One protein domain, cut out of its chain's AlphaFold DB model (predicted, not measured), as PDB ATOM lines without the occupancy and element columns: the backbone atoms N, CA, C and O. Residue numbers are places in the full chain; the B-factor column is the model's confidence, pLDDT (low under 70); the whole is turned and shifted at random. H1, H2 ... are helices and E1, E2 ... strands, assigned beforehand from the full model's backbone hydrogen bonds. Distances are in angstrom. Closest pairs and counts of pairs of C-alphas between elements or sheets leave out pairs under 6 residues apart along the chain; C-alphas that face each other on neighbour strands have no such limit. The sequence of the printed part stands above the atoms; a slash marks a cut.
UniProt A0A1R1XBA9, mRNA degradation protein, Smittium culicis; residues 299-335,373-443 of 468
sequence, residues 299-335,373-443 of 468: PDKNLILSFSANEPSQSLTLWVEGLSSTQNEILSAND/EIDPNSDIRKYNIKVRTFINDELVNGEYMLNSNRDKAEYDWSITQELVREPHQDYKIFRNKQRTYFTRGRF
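This is residues 299 to 335 and 373 to 443 of the 468 residues of the protein "mRNA degradation protein" of Smittium culicis (UniProt A0A1R1XBA9). A long, strongly twisted antiparallel sheet makes the length of this domain, with E3 as its spine: the hairpin E1 and E2 runs beside the first part of E3, short E4 is beside its last residues, and E5 is along its other side. H2 crosses one face of the sheet over E1, E2 and E3, and residues 435 to 443 stick out as a free tail; H1 is off the sheet at one end, and the loop of residues 397 to 408 is at the other. The printed part has 108 residues, with two named helices and five named strands in the order E1, E2, H1, E3, E4, E5, H2; the class is mixed, helices and strands. The whole is loose, with a radius of gyration of the C-alphas of 18.7 A and spans of 53 by 45 by 32 A.

E1 is residues 303 to 310, 22.0 A long, and begins at C-alpha 303, (-35.022, 141.626, 191.454). E2 is residues 315 to 322, 22.3 A, and H1 is residues 325 to 335, 15.4 A. After the cut, E3 is residues 379 to 391, 38.6 A, ending at C-alpha 391, (-69.303, 142.914, 196.096). E4 is residues 394 to 396, E5 is residues 409 to 418, 29.3 A, and H2 is residues 423 to 436, 20.4 A, ending at C-alpha 436, (-41.648, 145.143, 170.030).

The sheet is branched, with E3 the neighbour of E2, E4 and E5. E1 and E2 form a hairpin, antiparallel at 161 degrees, with N 306 and O 319 at 2.9 A. E3 is on the other side of E2, antiparallel at 148 degrees, with N 318 and O 383 at 2.9 A. E2, beside residues 379 to 386, and E4, beside residues 389 to 391, lie on one side of E3. E3 and E4 form a hairpin, antiparallel at 126 degrees, with N 391 and O 394 at 2.9 A. E5 lies on the other side of E3, antiparallel at 157 degrees, with N 388 and O 412 at 2.8 A. H2 is on the sheet at a height of 9.9 A and runs across the strands, at 72 degrees to E1 on the local plane. The closest C-alphas of H2 and E3 are those of Pro 423 and Ile 380, 6.0 A apart. H1 is not on the sheet, and H1 and H2 are apart. O i to N i+4 pairs are within hydrogen-bond range in 6 of 7 cases in H1 and 9 of 10 in H2.

The two C-alphas farthest apart, those of Thr 326 and Arg 406, are 53.1 A apart. Residues 336 to 372 are not printed, and C-alphas 335 and 373 are 19.0 A apart across this cut. The link E4 to E5 is long, with 12 residues. The mean pLDDT of the printed part is 82.0; residues 311, 313, 325 to 335 and 435 to 443 are under 70.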
ATOM      1  N   PRO A 299     -34.772 136.239 199.109       92.69
ATOM      2  CA  PRO A 299     -34.124 137.250 199.937       92.69
ATOM      3  C   PRO A 299     -32.774 137.687 199.349       92.69
ATOM      4  O   PRO A 299     -32.144 136.953 198.586       92.69
ATOM      5  N   ASP A 300     -32.332 138.888 199.731       89.75
ATOM      6  CA  ASP A 300     -30.972 139.413 199.518       89.75
ATOM      7  C   ASP A 300     -30.483 139.447 198.054       89.75
ATOM      8  O   ASP A 300     -29.285 139.361 197.776       89.75
ATOM      9  N   LYS A 301     -31.406 139.605 197.097       90.44
ATOM     10  CA  LYS A 301     -31.096 139.792 195.671       90.44
ATOM     11  C   LYS A 301     -31.759 141.044 195.107       90.44
ATOM     12  O   LYS A 301     -32.874 141.393 195.492       90.44
ATOM     13  N   ASN A 302     -31.117 141.666 194.119       92.12
ATOM     14  CA  ASN A 302     -31.802 142.618 193.250       92.12
ATOM     15  C   ASN A 302     -32.735 141.852 192.313       92.12
ATOM     16  O   ASN A 302     -32.339 140.847 191.717       92.12
ATOM     17  N   LEU A 303     -33.975 142.320 192.195       93.94
ATOM     18  CA  LEU A 303     -35.022 141.626 191.454       93.94
ATOM     19  C   LEU A 303     -35.539 142.492 190.307       93.94
ATOM     20  O   LEU A 303     -35.882 143.659 190.504       93.94
ATOM     21  N   ILE A 304     -35.693 141.893 189.127       93.06
ATOM     22  CA  ILE A 304     -36.453 142.478 188.021       93.06
ATOM     23  C   ILE A 304     -37.810 141.783 187.958       93.06
ATOM     24  O   ILE A 304     -37.906 140.582 187.712       93.06
ATOM     25  N   LEU A 305     -38.877 142.554 188.168       93.38
ATOM     26  CA  LEU A 305     -40.256 142.073 188.090       93.38
ATOM     27  C   LEU A 305     -40.878 142.524 186.768       93.38
ATOM     28  O   LEU A 305     -41.020 143.721 186.511       93.38
ATOM     29  N   SER A 306     -41.291 141.566 185.941       91.44
ATOM     30  CA  SER A 306     -41.916 141.834 184.646       91.44
ATOM     31  C   SER A 306     -43.313 141.221 184.561       91.44
ATOM     32  O   SER A 306     -43.478 140.003 184.563       91.44
ATOM     33  N   PHE A 307     -44.325 142.078 184.437       88.50
ATOM     34  CA  PHE A 307     -45.732 141.677 184.367       88.50
ATOM     35  C   PHE A 307     -46.218 141.513 182.921       88.50
ATOM     36  O   PHE A 307     -45.805 142.250 182.020       88.50
ATOM     37  N   SER A 308     -47.139 140.575 182.705       85.69
ATOM     38  CA  SER A 308     -47.804 140.353 181.421       85.69
ATOM     39  C   SER A 308     -49.241 139.883 181.601       85.69
ATOM     40  O   SER A 308     -49.497 138.865 182.246       85.69
ATOM     41  N   ALA A 309     -50.179 140.624 181.012       81.75
ATOM     42  CA  ALA A 309     -51.594 140.282 180.988       81.75
ATOM     43  C   ALA A 309     -51.863 139.006 180.177       81.75
ATOM     44  O   ALA A 309     -51.380 138.864 179.053       81.75
ATOM     45  N   ASN A 310     -52.685 138.111 180.727       77.00
ATOM     46  CA  ASN A 310     -53.229 136.952 180.030       77.00
ATOM     47  C   ASN A 310     -54.767 137.023 180.048       77.00
ATOM     48  O   ASN A 310     -55.424 136.356 180.852       77.00
ATOM     49  N   GLU A 311     -55.324 137.858 179.158       67.69
ATOM     50  CA  GLU A 311     -56.764 138.160 179.074       67.69
ATOM     51  C   GLU A 311     -57.661 136.909 179.003       67.69
ATOM     52  O   GLU A 311     -58.610 136.843 179.787       67.69
ATOM     53  N   PRO A 312     -57.373 135.873 178.178       70.94
ATOM     54  CA  PRO A 312     -58.228 134.682 178.101       70.94
ATOM     55  C   PRO A 312     -58.396 133.941 179.430       70.94
ATOM     56  O   PRO A 312     -59.416 133.299 179.659       70.94
ATOM     57  N   SER A 313     -57.389 134.012 180.301       69.75
ATOM     58  CA  SER A 313     -57.377 133.314 181.591       69.75
ATOM     59  C   SER A 313     -57.691 134.219 182.782       69.75
ATOM     60  O   SER A 313     -57.628 133.745 183.917       69.75
ATOM     61  N   GLN A 314     -57.971 135.507 182.534       79.56
ATOM     62  CA  GLN A 314     -58.130 136.546 183.558       79.56
ATOM     63  C   GLN A 314     -57.026 136.486 184.630       79.56
ATOM     64  O   GLN A 314     -57.275 136.601 185.828       79.56
ATOM     65  N   SER A 315     -55.786 136.262 184.191       86.44
ATOM     66  CA  SER A 315     -54.629 136.143 185.074       86.44
ATOM     67  C   SER A 315     -53.496 137.055 184.624       86.44
ATOM     68  O   SER A 315     -53.446 137.516 183.478       86.44
ATOM     69  N   LEU A 316     -52.583 137.335 185.547       92.00
ATOM     70  CA  LEU A 316     -51.377 138.100 185.280       92.00
ATOM     71  C   LEU A 316     -50.168 137.189 185.464       92.00
ATOM     72  O   LEU A 316     -49.961 136.627 186.538       92.00
ATOM     73  N   THR A 317     -49.365 137.051 184.414       92.94
ATOM     74  CA  THR A 317     -48.061 136.395 184.505       92.94
ATOM     75  C   THR A 317     -47.067 137.380 185.110       92.94
ATOM     76  O   THR A 317     -46.952 138.511 184.631       92.94
ATOM     77  N   LEU A 318     -46.324 136.950 186.125       95.12
ATOM     78  CA  LEU A 318     -45.193 137.672 186.696       95.12
ATOM     79  C   LEU A 318     -43.920 136.854 186.472       95.12
ATOM     80  O   LEU A 318     -43.792 135.750 186.990       95.12
ATOM     81  N   TRP A 319     -42.976 137.411 185.723       95.56
ATOM     82  CA  TRP A 319     -41.602 136.922 185.697       95.56
ATOM     83  C   TRP A 319     -40.782 137.658 186.752       95.56
ATOM     84  O   TRP A 319     -40.859 138.885 186.839       95.56
ATOM     85  N   VAL A 320     -40.005 136.910 187.530       96.50
ATOM     86  CA  VAL A 320     -39.051 137.435 188.507       96.50
ATOM     87  C   VAL A 320     -37.673 136.933 188.128       96.50
ATOM     88  O   VAL A 320     -37.450 135.728 188.076       96.50
ATOM     89  N   GLU A 321     -36.769 137.860 187.860       95.38
ATOM     90  CA  GLU A 321     -35.357 137.585 187.625       95.38
ATOM     91  C   GLU A 321     -34.568 138.078 188.839       95.38
ATOM     92  O   GLU A 321     -34.514 139.280 189.105       95.38
ATOM     93  N   GLY A 322     -34.008 137.144 189.605       94.56
ATOM     94  CA  GLY A 322     -33.088 137.420 190.698       94.56
ATOM     95  C   GLY A 322     -31.664 137.496 190.174       94.56
ATOM     96  O   GLY A 322     -31.090 136.472 189.799       94.56
ATOM     97  N   LEU A 323     -31.109 138.703 190.167       91.19
ATOM     98  CA  LEU A 323     -29.821 138.999 189.555       91.19
ATOM     99  C   LEU A 323     -28.659 138.386 190.342       91.19
ATOM    100  O   LEU A 323     -28.691 138.295 191.577       91.19
ATOM    101  N   SER A 324     -27.626 137.966 189.612       82.44
ATOM    102  CA  SER A 324     -26.391 137.449 190.197       82.44
ATOM    103  C   SER A 324     -25.594 138.565 190.889       82.44
ATOM    104  O   SER A 324     -25.712 139.749 190.563       82.44
ATOM    105  N   SER A 325     -24.739 138.196 191.846       69.00
ATOM    106  CA  SER A 325     -23.862 139.135 192.561       69.00
ATOM    107  C   SER A 325     -22.970 139.959 191.621       69.00
ATOM    108  O   SER A 325     -22.753 141.137 191.876       69.00
ATOM    109  N   THR A 326     -22.539 139.386 190.493       58.75
ATOM    110  CA  THR A 326     -21.708 140.066 189.486       58.75
ATOM    111  C   THR A 326     -22.473 141.175 188.751       58.75
ATOM    112  O   THR A 326     -21.912 142.228 188.458       58.75
ATOM    113  N   GLN A 327     -23.770 140.989 188.476       58.16
ATOM    114  CA  GLN A 327     -24.607 142.040 187.885       58.16
ATOM    115  C   GLN A 327     -25.074 143.083 188.900       58.16
ATOM    116  O   GLN A 327     -25.313 144.225 188.513       58.16
ATOM    117  N   ASN A 328     -25.175 142.730 190.183       54.28
ATOM    118  CA  ASN A 328     -25.507 143.691 191.236       54.28
ATOM    119  C   ASN A 328     -24.465 144.815 191.312       54.28
ATOM    120  O   ASN A 328     -24.842 145.981 191.421       54.28
ATOM    121  N   GLU A 329     -23.181 144.483 191.150       44.12
ATOM    122  CA  GLU A 329     -22.093 145.465 191.057       44.12
ATOM    123  C   GLU A 329     -22.218 146.326 189.789       44.12
ATOM    124  O   GLU A 329     -22.157 147.550 189.874       44.12
ATOM    125  N   ILE A 330     -22.511 145.723 188.630       46.19
ATOM    126  CA  ILE A 330     -22.660 146.437 187.348       46.19
ATOM    127  C   ILE A 330     -23.888 147.360 187.333       46.19
ATOM    128  O   ILE A 330     -23.815 148.450 186.778       46.19
ATOM    129  N   LEU A 331     -25.014 146.976 187.941       44.88
ATOM    130  CA  LEU A 331     -26.193 147.840 188.064       44.88
ATOM    131  C   LEU A 331     -25.991 148.938 189.103       44.88
ATOM    132  O   LEU A 331     -26.382 150.066 188.834       44.88
ATOM    133  N   SER A 332     -25.315 148.658 190.223       37.53
ATOM    134  CA  SER A 332     -24.930 149.702 191.180       37.53
ATOM    135  C   SER A 332     -23.940 150.712 190.576       37.53
ATOM    136  O   SER A 332     -24.058 151.907 190.840       37.53
ATOM    137  N   ALA A 333     -23.047 150.258 189.684       29.92
ATOM    138  CA  ALA A 333     -22.126 151.087 188.904       29.92
ATOM    139  C   ALA A 333     -22.829 151.841 187.757       29.92
ATOM    140  O   ALA A 333     -22.566 153.015 187.527       29.92
ATOM    141  N   ASN A 334     -23.776 151.211 187.057       32.91
ATOM    142  CA  ASN A 334     -24.555 151.857 185.995       32.91
ATOM    143  C   ASN A 334     -25.602 152.835 186.545       32.91
ATOM    144  O   ASN A 334     -25.936 153.804 185.864       32.91
ATOM    145  N   ASP A 335     -26.079 152.639 187.779       33.50
ATOM    146  CA  ASP A 335     -26.873 153.640 188.490       33.50
ATOM    147  C   ASP A 335     -26.025 154.828 188.965       33.50
ATOM    148  O   ASP A 335     -26.558 155.937 189.034       33.50
ATOM    149  N   GLU A 373     -29.392 139.703 176.115       80.44
ATOM    150  CA  GLU A 373     -28.706 138.665 176.866       80.44
ATOM    151  C   GLU A 373     -29.232 138.658 178.299       80.44
ATOM    152  O   GLU A 373     -29.293 139.689 178.970       80.44
ATOM    153  N   ILE A 374     -29.671 137.483 178.732       85.81
ATOM    154  CA  ILE A 374     -30.050 137.215 180.114       85.81
ATOM    155  C   ILE A 374     -28.854 136.519 180.750       85.81
ATOM    156  O   ILE A 374     -28.313 135.594 180.141       85.81
ATOM    157  N   ASP A 375     -28.438 136.965 181.936       85.81
ATOM    158  CA  ASP A 375     -27.333 136.327 182.655       85.81
ATOM    159  C   ASP A 375     -27.675 134.845 182.883       85.81
ATOM    160  O   ASP A 375     -28.710 134.555 183.487       85.81
ATOM    161  N   PRO A 376     -26.836 133.901 182.418       86.62
ATOM    162  CA  PRO A 376     -27.052 132.473 182.639       86.62
ATOM    163  C   PRO A 376     -27.125 132.067 184.118       86.62
ATOM    164  O   PRO A 376     -27.580 130.967 184.424       86.62
ATOM    165  N   ASN A 377     -26.644 132.922 185.028       89.69
ATOM    166  CA  ASN A 377     -26.659 132.694 186.473       89.69
ATOM    167  C   ASN A 377     -27.851 133.354 187.185       89.69
ATOM    168  O   ASN A 377     -27.959 133.240 188.410       89.69
ATOM    169  N   SER A 378     -28.724 134.062 186.462       91.25
ATOM    170  CA  SER A 378     -29.922 134.663 187.049       91.25
ATOM    171  C   SER A 378     -30.918 133.589 187.504       91.25
ATOM    172  O   SER A 378     -31.176 132.598 186.823       91.25
ATOM    173  N   ASP A 379     -31.536 133.801 188.666       93.38
ATOM    174  CA  ASP A 379     -32.640 132.960 189.145       93.38
ATOM    175  C   ASP A 379     -33.948 133.450 188.521       93.38
ATOM    176  O   ASP A 379     -34.481 134.485 188.919       93.38
ATOM    177  N   ILE A 380     -34.445 132.737 187.510       95.31
ATOM    178  CA  ILE A 380     -35.636 133.136 186.759       95.31
ATOM    179  C   ILE A 380     -36.821 132.277 187.174       95.31
ATOM    180  O   ILE A 380     -36.861 131.068 186.935       95.31
ATOM    181  N   ARG A 381     -37.840 132.933 187.727       96.06
ATOM    182  CA  ARG A 381     -39.088 132.304 188.163       96.06
ATOM    183  C   ARG A 381     -40.280 132.925 187.461       96.06
ATOM    184  O   ARG A 381     -40.316 134.122 187.181       96.06
ATOM    185  N   LYS A 382     -41.284 132.094 187.202       96.19
ATOM    186  CA  LYS A 382     -42.544 132.499 186.587       96.19
ATOM    187  C   LYS A 382     -43.678 132.221 187.556       96.19
ATOM    188  O   LYS A 382     -43.755 131.133 188.115       96.19
ATOM    189  N   TYR A 383     -44.573 133.182 187.718       96.12
ATOM    190  CA  TYR A 383     -45.735 133.078 188.583       96.12
ATOM    191  C   TYR A 383     -47.008 133.433 187.826       96.12
ATOM    192  O   TYR A 383     -47.010 134.305 186.954       96.12
ATOM    193  N   ASN A 384     -48.104 132.792 188.216       95.44
ATOM    194  CA  ASN A 384     -49.454 133.150 187.820       95.44
ATOM    195  C   ASN A 384     -50.165 133.839 188.981       95.44
ATOM    196  O   ASN A 384     -50.208 133.297 190.087       95.44
ATOM    197  N   ILE A 385     -50.733 135.014 188.727       95.44
ATOM    198  CA  ILE A 385     -51.497 135.782 189.707       95.44
ATOM    199  C   ILE A 385     -52.957 135.816 189.266       95.44
ATOM    200  O   ILE A 385     -53.264 136.186 188.130       95.44
ATOM    201  N   LYS A 386     -53.860 135.471 190.184       93.38
ATOM    202  CA  LYS A 386     -55.312 135.542 189.984       93.38
ATOM    203  C   LYS A 386     -55.946 136.385 191.070       93.38
ATOM    204  O   LYS A 386     -55.495 136.356 192.211       93.38
ATOM    205  N   VAL A 387     -57.002 137.106 190.707       92.38
ATOM    206  CA  VAL A 387     -57.810 137.913 191.625       92.38
ATOM    207  C   VAL A 387     -59.275 137.551 191.423       92.38
ATOM    208  O   VAL A 387     -59.724 137.372 190.294       92.38
ATOM    209  N   ARG A 388     -60.023 137.450 192.520       91.19
ATOM    210  CA  ARG A 388     -61.482 137.323 192.533       91.19
ATOM    211  C   ARG A 388     -62.041 138.481 193.336       91.19
ATOM    212  O   ARG A 388     -61.592 138.704 194.453       91.19
ATOM    213  N   THR A 389     -62.999 139.206 192.778       90.12
ATOM    214  CA  THR A 389     -63.611 140.361 193.446       90.12
ATOM    215  C   THR A 389     -65.004 139.994 193.929       90.12
ATOM    216  O   THR A 389     -65.781 139.409 193.177       90.12
ATOM    217  N   PHE A 390     -65.322 140.372 195.162       91.19
ATOM    218  CA  PHE A 390     -66.625 140.189 195.783       91.19
ATOM    219  C   PHE A 390     -67.245 141.553 196.079       91.19
ATOM    220  O   PHE A 390     -66.572 142.443 196.603       91.19
ATOM    221  N   ILE A 391     -68.520 141.728 195.741       91.12
ATOM    222  CA  ILE A 391     -69.303 142.914 196.096       91.12
ATOM    223  C   ILE A 391     -70.530 142.448 196.859       91.12
ATOM    224  O   ILE A 391     -71.320 141.674 196.335       91.12
ATOM    225  N   ASN A 392     -70.695 142.936 198.087       91.38
ATOM    226  CA  ASN A 392     -71.773 142.536 198.988       91.38
ATOM    227  C   ASN A 392     -71.851 141.007 199.136       91.38
ATOM    228  O   ASN A 392     -72.927 140.427 199.060       91.38
ATOM    229  N   ASP A 393     -70.683 140.384 199.331       90.88
ATOM    230  CA  ASP A 393     -70.491 138.937 199.489       90.88
ATOM    231  C   ASP A 393     -70.797 138.097 198.224       90.88
ATOM    232  O   ASP A 393     -70.713 136.869 198.252       90.88
ATOM    233  N   GLU A 394     -71.065 138.738 197.079       91.88
ATOM    234  CA  GLU A 394     -71.282 138.077 195.788       91.88
ATOM    235  C   GLU A 394     -70.046 138.160 194.888       91.88
ATOM    236  O   GLU A 394     -69.476 139.233 194.680       91.88
ATOM    237  N   LEU A 395     -69.641 137.023 194.311       91.50
ATOM    238  CA  LEU A 395     -68.544 136.965 193.344       91.50
ATOM    239  C   LEU A 395     -68.927 137.703 192.057       91.50
ATOM    240  O   LEU A 395     -69.910 137.357 191.398       91.50
ATOM    241  N   VAL A 396     -68.093 138.654 191.644       88.44
ATOM    242  CA  VAL A 396     -68.292 139.406 190.407       88.44
ATOM    243  C   VAL A 396     -67.436 138.834 189.284       88.44
ATOM    244  O   VAL A 396     -66.208 138.884 189.324       88.44
ATOM    245  N   ASN A 397     -68.107 138.338 188.244       80.50
ATOM    246  CA  ASN A 397     -67.489 137.880 187.002       80.50
ATOM    247  C   ASN A 397     -67.624 138.983 185.943       80.50
ATOM    248  O   ASN A 397     -68.602 138.999 185.197       80.50
ATOM    249  N   GLY A 398     -66.701 139.945 185.889       80.25
ATOM    250  CA  GLY A 398     -66.851 141.062 184.952       80.25
ATOM    251  C   GLY A 398     -66.294 142.391 185.429       80.25
ATOM    252  O   GLY A 398     -65.659 142.498 186.477       80.25
ATOM    253  N   GLU A 399     -66.576 143.417 184.630       83.38
ATOM    254  CA  GLU A 399     -66.472 144.798 185.085       83.38
ATOM    255  C   GLU A 399     -67.433 145.035 186.257       83.38
ATOM    256  O   GLU A 399     -68.528 144.473 186.307       83.38
ATOM    257  N   TYR A 400     -67.043 145.908 187.181       85.88
ATOM    258  CA  TYR A 400     -67.871 146.270 188.323       85.88
ATOM    259  C   TYR A 400     -67.880 147.774 188.565       85.88
ATOM    260  O   TYR A 400     -66.992 148.516 188.135       85.88
ATOM    261  N   MET A 401     -68.897 148.220 189.296       88.19
ATOM    262  CA  MET A 401     -69.025 149.588 189.768       88.19
ATOM    263  C   MET A 401     -69.690 149.581 191.143       88.19
ATOM    264  O   MET A 401     -70.715 148.933 191.333       88.19
ATOM    265  N   LEU A 402     -69.109 150.315 192.091       89.81
ATOM    266  CA  LEU A 402     -69.709 150.522 193.406       89.81
ATOM    267  C   LEU A 402     -70.768 151.620 193.303       89.81
ATOM    268  O   LEU A 402     -70.504 152.692 192.750       89.81
ATOM    269  N   ASN A 403     -71.955 151.352 193.834       87.25
ATOM    270  CA  ASN A 403     -73.095 152.264 193.836       87.25
ATOM    271  C   ASN A 403     -73.051 153.210 195.038       87.25
ATOM    272  O   ASN A 403     -73.526 154.344 194.961       87.25
ATOM    273  N   SER A 404     -72.480 152.768 196.160       88.38
ATOM    274  CA  SER A 404     -72.381 153.576 197.371       88.38
ATOM    275  C   SER A 404     -71.198 153.183 198.255       88.38
ATOM    276  O   SER A 404     -70.637 152.101 198.139       88.38
ATOM    277  N   ASN A 405     -70.868 154.036 199.230       81.94
ATOM    278  CA  ASN A 405     -69.881 153.709 200.268       81.94
ATOM    279  C   ASN A 405     -70.346 152.596 201.230       81.94
ATOM    280  O   ASN A 405     -69.585 152.216 202.117       81.94
ATOM    281  N   ARG A 406     -71.600 152.131 201.115       85.69
ATOM    282  CA  ARG A 406     -72.120 150.997 201.890       85.69
ATOM    283  C   ARG A 406     -71.825 149.659 201.223       85.69
ATOM    284  O   ARG A 406     -71.888 148.650 201.917       85.69
ATOM    285  N   ASP A 407     -71.516 149.661 199.926       86.75
ATOM    286  CA  ASP A 407     -71.152 148.434 199.230       86.75
ATOM    287  C   ASP A 407     -69.865 147.879 199.843       86.75
ATOM    288  O   ASP A 407     -68.854 148.581 199.965       86.75
ATOM    289  N   LYS A 408     -69.908 146.613 200.251       86.50
ATOM    290  CA  LYS A 408     -68.738 145.897 200.749       86.50
ATOM    291  C   LYS A 408     -68.001 145.312 199.559       86.50
ATOM    292  O   LYS A 408     -68.460 144.338 198.979       86.50
ATOM    293  N   ALA A 409     -66.890 145.928 199.184       87.94
ATOM    294  CA  ALA A 409     -66.030 145.426 198.125       87.94
ATOM    295  C   ALA A 409     -64.778 144.797 198.737       87.94
ATOM    296  O   ALA A 409     -64.037 145.466 199.465       87.94
ATOM    297  N   GLU A 410     -64.560 143.523 198.438       88.94
ATOM    298  CA  GLU A 410     -63.420 142.733 198.896       88.94
ATOM    299  C   GLU A 410     -62.814 141.983 197.708       88.94
ATOM    300  O   GLU A 410     -63.452 141.813 196.665       88.94
ATOM    301  N   TYR A 411     -61.560 141.560 197.828       89.88
ATOM    302  CA  TYR A 411     -60.950 140.706 196.822       89.88
ATOM    303  C   TYR A 411     -60.093 139.626 197.472       89.88
ATOM    304  O   TYR A 411     -59.370 139.883 198.433       89.88
ATOM    305  N   ASP A 412     -60.147 138.439 196.880       92.50
ATOM    306  CA  ASP A 412     -59.198 137.364 197.116       92.50
ATOM    307  C   ASP A 412     -58.159 137.373 196.006       92.50
ATOM    308  O   ASP A 412     -58.471 137.668 194.849       92.50
ATOM    309  N   TRP A 413     -56.939 136.958 196.318       95.12
ATOM    310  CA  TRP A 413     -55.926 136.736 195.300       95.12
ATOM    311  C   TRP A 413     -55.067 135.520 195.626       95.12
ATOM    312  O   TRP A 413     -55.000 135.062 196.766       95.12
ATOM    313  N   SER A 414     -54.411 134.992 194.602       95.69
ATOM    314  CA  SER A 414     -53.437 133.914 194.731       95.69
ATOM    315  C   SER A 414     -52.258 134.171 193.810       95.69
ATOM    316  O   SER A 414     -52.435 134.682 192.704       95.69
ATOM    317  N   ILE A 415     -51.076 133.739 194.237       96.12
ATOM    318  CA  ILE A 415     -49.875 133.659 193.410       96.12
ATOM    319  C   ILE A 415     -49.358 132.226 193.441       96.12
ATOM    320  O   ILE A 415     -49.231 131.624 194.505       96.12
ATOM    321  N   THR A 416     -49.115 131.653 192.268       95.81
ATOM    322  CA  THR A 416     -48.637 130.274 192.128       95.81
ATOM    323  C   THR A 416     -47.437 130.261 191.205       95.81
ATOM    324  O   THR A 416     -47.523 130.769 190.089       95.81
ATOM    325  N   GLN A 417     -46.324 129.692 191.660       95.38
ATOM    326  CA  GLN A 417     -45.152 129.504 190.814       95.38
ATOM    327  C   GLN A 417     -45.442 128.431 189.755       95.38
ATOM    328  O   GLN A 417     -45.939 127.348 190.064       95.38
ATOM    329  N   GLU A 418     -45.133 128.735 188.499       93.81
ATOM    330  CA  GLU A 418     -45.196 127.798 187.383       93.81
ATOM    331  C   GLU A 418     -43.824 127.147 187.175       93.81
ATOM    332  O   GLU A 418     -42.800 127.831 187.118       93.81
ATOM    333  N   LEU A 419     -43.803 125.822 187.004       91.38
ATOM    334  CA  LEU A 419     -42.587 125.114 186.615       91.38
ATOM    335  C   LEU A 419     -42.339 125.311 185.115       91.38
ATOM    336  O   LEU A 419     -43.098 124.819 184.278       91.38
ATOM    337  N   VAL A 420     -41.259 126.012 184.781       91.88
ATOM    338  CA  VAL A 420     -40.814 126.236 183.401       91.88
ATOM    339  C   VAL A 420     -39.605 125.348 183.130       91.88
ATOM    340  O   VAL A 420     -38.687 125.305 183.943       91.88
ATOM    341  N   ARG A 421     -39.607 124.625 182.003       91.50
ATOM    342  CA  ARG A 421     -38.502 123.719 181.639       91.50
ATOM    343  C   ARG A 421     -37.223 124.487 181.310       91.50
ATOM    344  O   ARG A 421     -36.175 124.166 181.845       91.50
ATOM    345  N   GLU A 422     -37.352 125.524 180.485       93.56
ATOM    346  CA  GLU A 422     -36.246 126.357 179.999       93.56
ATOM    347  C   GLU A 422     -36.488 127.831 180.386       93.56
ATOM    348  O   GLU A 422     -36.818 128.659 179.532       93.56
ATOM    349  N   PRO A 423     -36.393 128.192 181.683       93.19
ATOM    350  CA  PRO A 423     -36.815 129.507 182.172       93.19
ATOM    351  C   PRO A 423     -36.053 130.669 181.518       93.19
ATOM    352  O   PRO A 423     -36.664 131.685 181.195       93.19
ATOM    353  N   HIS A 424     -34.753 130.506 181.245       93.38
ATOM    354  CA  HIS A 424     -33.927 131.516 180.574       93.38
ATOM    355  C   HIS A 424     -34.375 131.771 179.132       93.38
ATOM    356  O   HIS A 424     -34.505 132.923 178.717       93.38
ATOM    357  N   GLN A 425     -34.648 130.708 178.373       92.69
ATOM    358  CA  GLN A 425     -35.072 130.820 176.981       92.69
ATOM    359  C   GLN A 425     -36.457 131.470 176.877       92.69
ATOM    360  O   GLN A 425     -36.634 132.435 176.128       92.69
ATOM    361  N   ASP A 426     -37.421 130.992 177.665       92.81
ATOM    362  CA  ASP A 426     -38.789 131.512 177.665       92.81
ATOM    363  C   ASP A 426     -38.834 132.978 178.114       92.81
ATOM    364  O   ASP A 426     -39.518 133.808 177.502       92.81
ATOM    365  N   TYR A 427     -38.064 133.324 179.147       93.12
ATOM    366  CA  TYR A 427     -37.957 134.697 179.619       93.12
ATOM    367  C   TYR A 427     -37.271 135.606 178.593       93.12
ATOM    368  O   TYR A 427     -37.760 136.710 178.343       93.12
ATOM    369  N   LYS A 428     -36.212 135.147 177.913       91.06
ATOM    370  CA  LYS A 428     -35.560 135.892 176.824       91.06
ATOM    371  C   LYS A 428     -36.532 136.178 175.674       91.06
ATOM    372  O   LYS A 428     -36.637 137.324 175.228       91.06
ATOM    373  N   ILE A 429     -37.313 135.181 175.243       89.25
ATOM    374  CA  ILE A 429     -38.378 135.355 174.235       89.25
ATOM    375  C   ILE A 429     -39.388 136.405 174.705       89.25
ATOM    376  O   ILE A 429     -39.748 137.318 173.956       89.25
ATOM    377  N   PHE A 430     -39.830 136.301 175.957       88.50
ATOM    378  CA  PHE A 430     -40.764 137.244 176.557       88.50
ATOM    379  C   PHE A 430     -40.215 138.681 176.585       88.50
ATOM    380  O   PHE A 430     -40.902 139.605 176.140       88.50
ATOM    381  N   ARG A 431     -38.974 138.884 177.037       85.88
ATOM    382  CA  ARG A 431     -38.314 140.199 177.107       85.88
ATOM    383  C   ARG A 431     -38.109 140.805 175.721       85.88
ATOM    384  O   ARG A 431     -38.399 141.984 175.525       85.88
ATOM    385  N   ASN A 432     -37.714 140.006 174.732       82.94
ATOM    386  CA  ASN A 432     -37.608 140.467 173.346       82.94
ATOM    387  C   ASN A 432     -38.978 140.849 172.764       82.94
ATOM    388  O   ASN A 432     -39.105 141.906 172.145       82.94
ATOM    389  N   LYS A 433     -40.036 140.072 173.039       80.56
ATOM    390  CA  LYS A 433     -41.412 140.434 172.660       80.56
ATOM    391  C   LYS A 433     -41.869 141.731 173.332       80.56
ATOM    392  O   LYS A 433     -42.520 142.546 172.686       80.56
ATOM    393  N   GLN A 434     -41.506 141.971 174.594       74.44
ATOM    394  CA  GLN A 434     -41.869 143.213 175.279       74.44
ATOM    395  C   GLN A 434     -41.337 144.472 174.574       74.44
ATOM    396  O   GLN A 434     -41.997 145.512 174.567       74.44
ATOM    397  N   ARG A 435     -40.172 144.378 173.933       69.69
ATOM    398  CA  ARG A 435     -39.547 145.507 173.230       69.69
ATOM    399  C   ARG A 435     -40.257 145.869 171.930       69.69
ATOM    400  O   ARG A 435     -40.216 147.027 171.522       69.69
ATOM    401  N   THR A 436     -40.942 144.915 171.301       64.31
ATOM    402  CA  THR A 436     -41.648 145.143 170.030       64.31
ATOM    403  C   THR A 436     -43.031 145.777 170.209       64.31
ATOM    404  O   THR A 436     -43.621 146.254 169.240       64.31
ATOM    405  N   TYR A 437     -43.556 145.882 171.439       58.94
ATOM    406  CA  TYR A 437     -44.851 146.542 171.680       58.94
ATOM    407  C   TYR A 437     -44.868 148.021 171.258       58.94
ATOM    408  O   TYR A 437     -45.924 148.539 170.883       58.94
ATOM    409  N   PHE A 438     -43.714 148.697 171.279       50.38
ATOM    410  CA  PHE A 438     -43.592 150.116 170.932       50.38
ATOM    411  C   PHE A 438     -43.100 150.373 169.500       50.38
ATOM    412  O   PHE A 438     -43.104 151.518 169.061       50.38
ATOM    413  N   THR A 439     -42.741 149.343 168.726       51.09
ATOM    414  CA  THR A 439     -42.123 149.495 167.391       51.09
ATOM    415  C   THR A 439     -43.130 149.690 166.248       51.09
ATOM    416  O   THR A 439     -42.877 149.304 165.105       51.09
ATOM    417  N   ARG A 440     -44.291 150.306 166.506       49.53
ATOM    418  CA  ARG A 440     -45.193 150.735 165.423       49.53
ATOM    419  C   ARG A 440     -44.599 151.983 164.759       49.53
ATOM    420  O   ARG A 440     -44.778 153.081 165.269       49.53
ATOM    421  N   GLY A 441     -43.899 151.799 163.640       46.75
ATOM    422  CA  GLY A 441     -43.264 152.887 162.877       46.75
ATOM    423  C   GLY A 441     -42.372 152.404 161.729       46.75
ATOM    424  O   GLY A 441     -42.391 152.992 160.651       46.75
ATOM    425  N   ARG A 442     -41.703 151.253 161.896       50.03
ATOM    426  CA  ARG A 442     -40.881 150.638 160.842       50.03
ATOM    427  C   ARG A 442     -41.723 149.866 159.842       50.03
ATOM    428  O   ARG A 442     -41.813 148.640 159.874       50.03
ATOM    429  N   PHE A 443     -42.335 150.586 158.919       53.94
ATOM    430  CA  PHE A 443     -42.873 149.960 157.724       53.94
ATOM    431  C   PHE A 443     -41.725 149.752 156.749       53.94
ATOM    432  O   PHE A 443     -41.472 150.621 155.924       53.94
TER     433      PHE A 443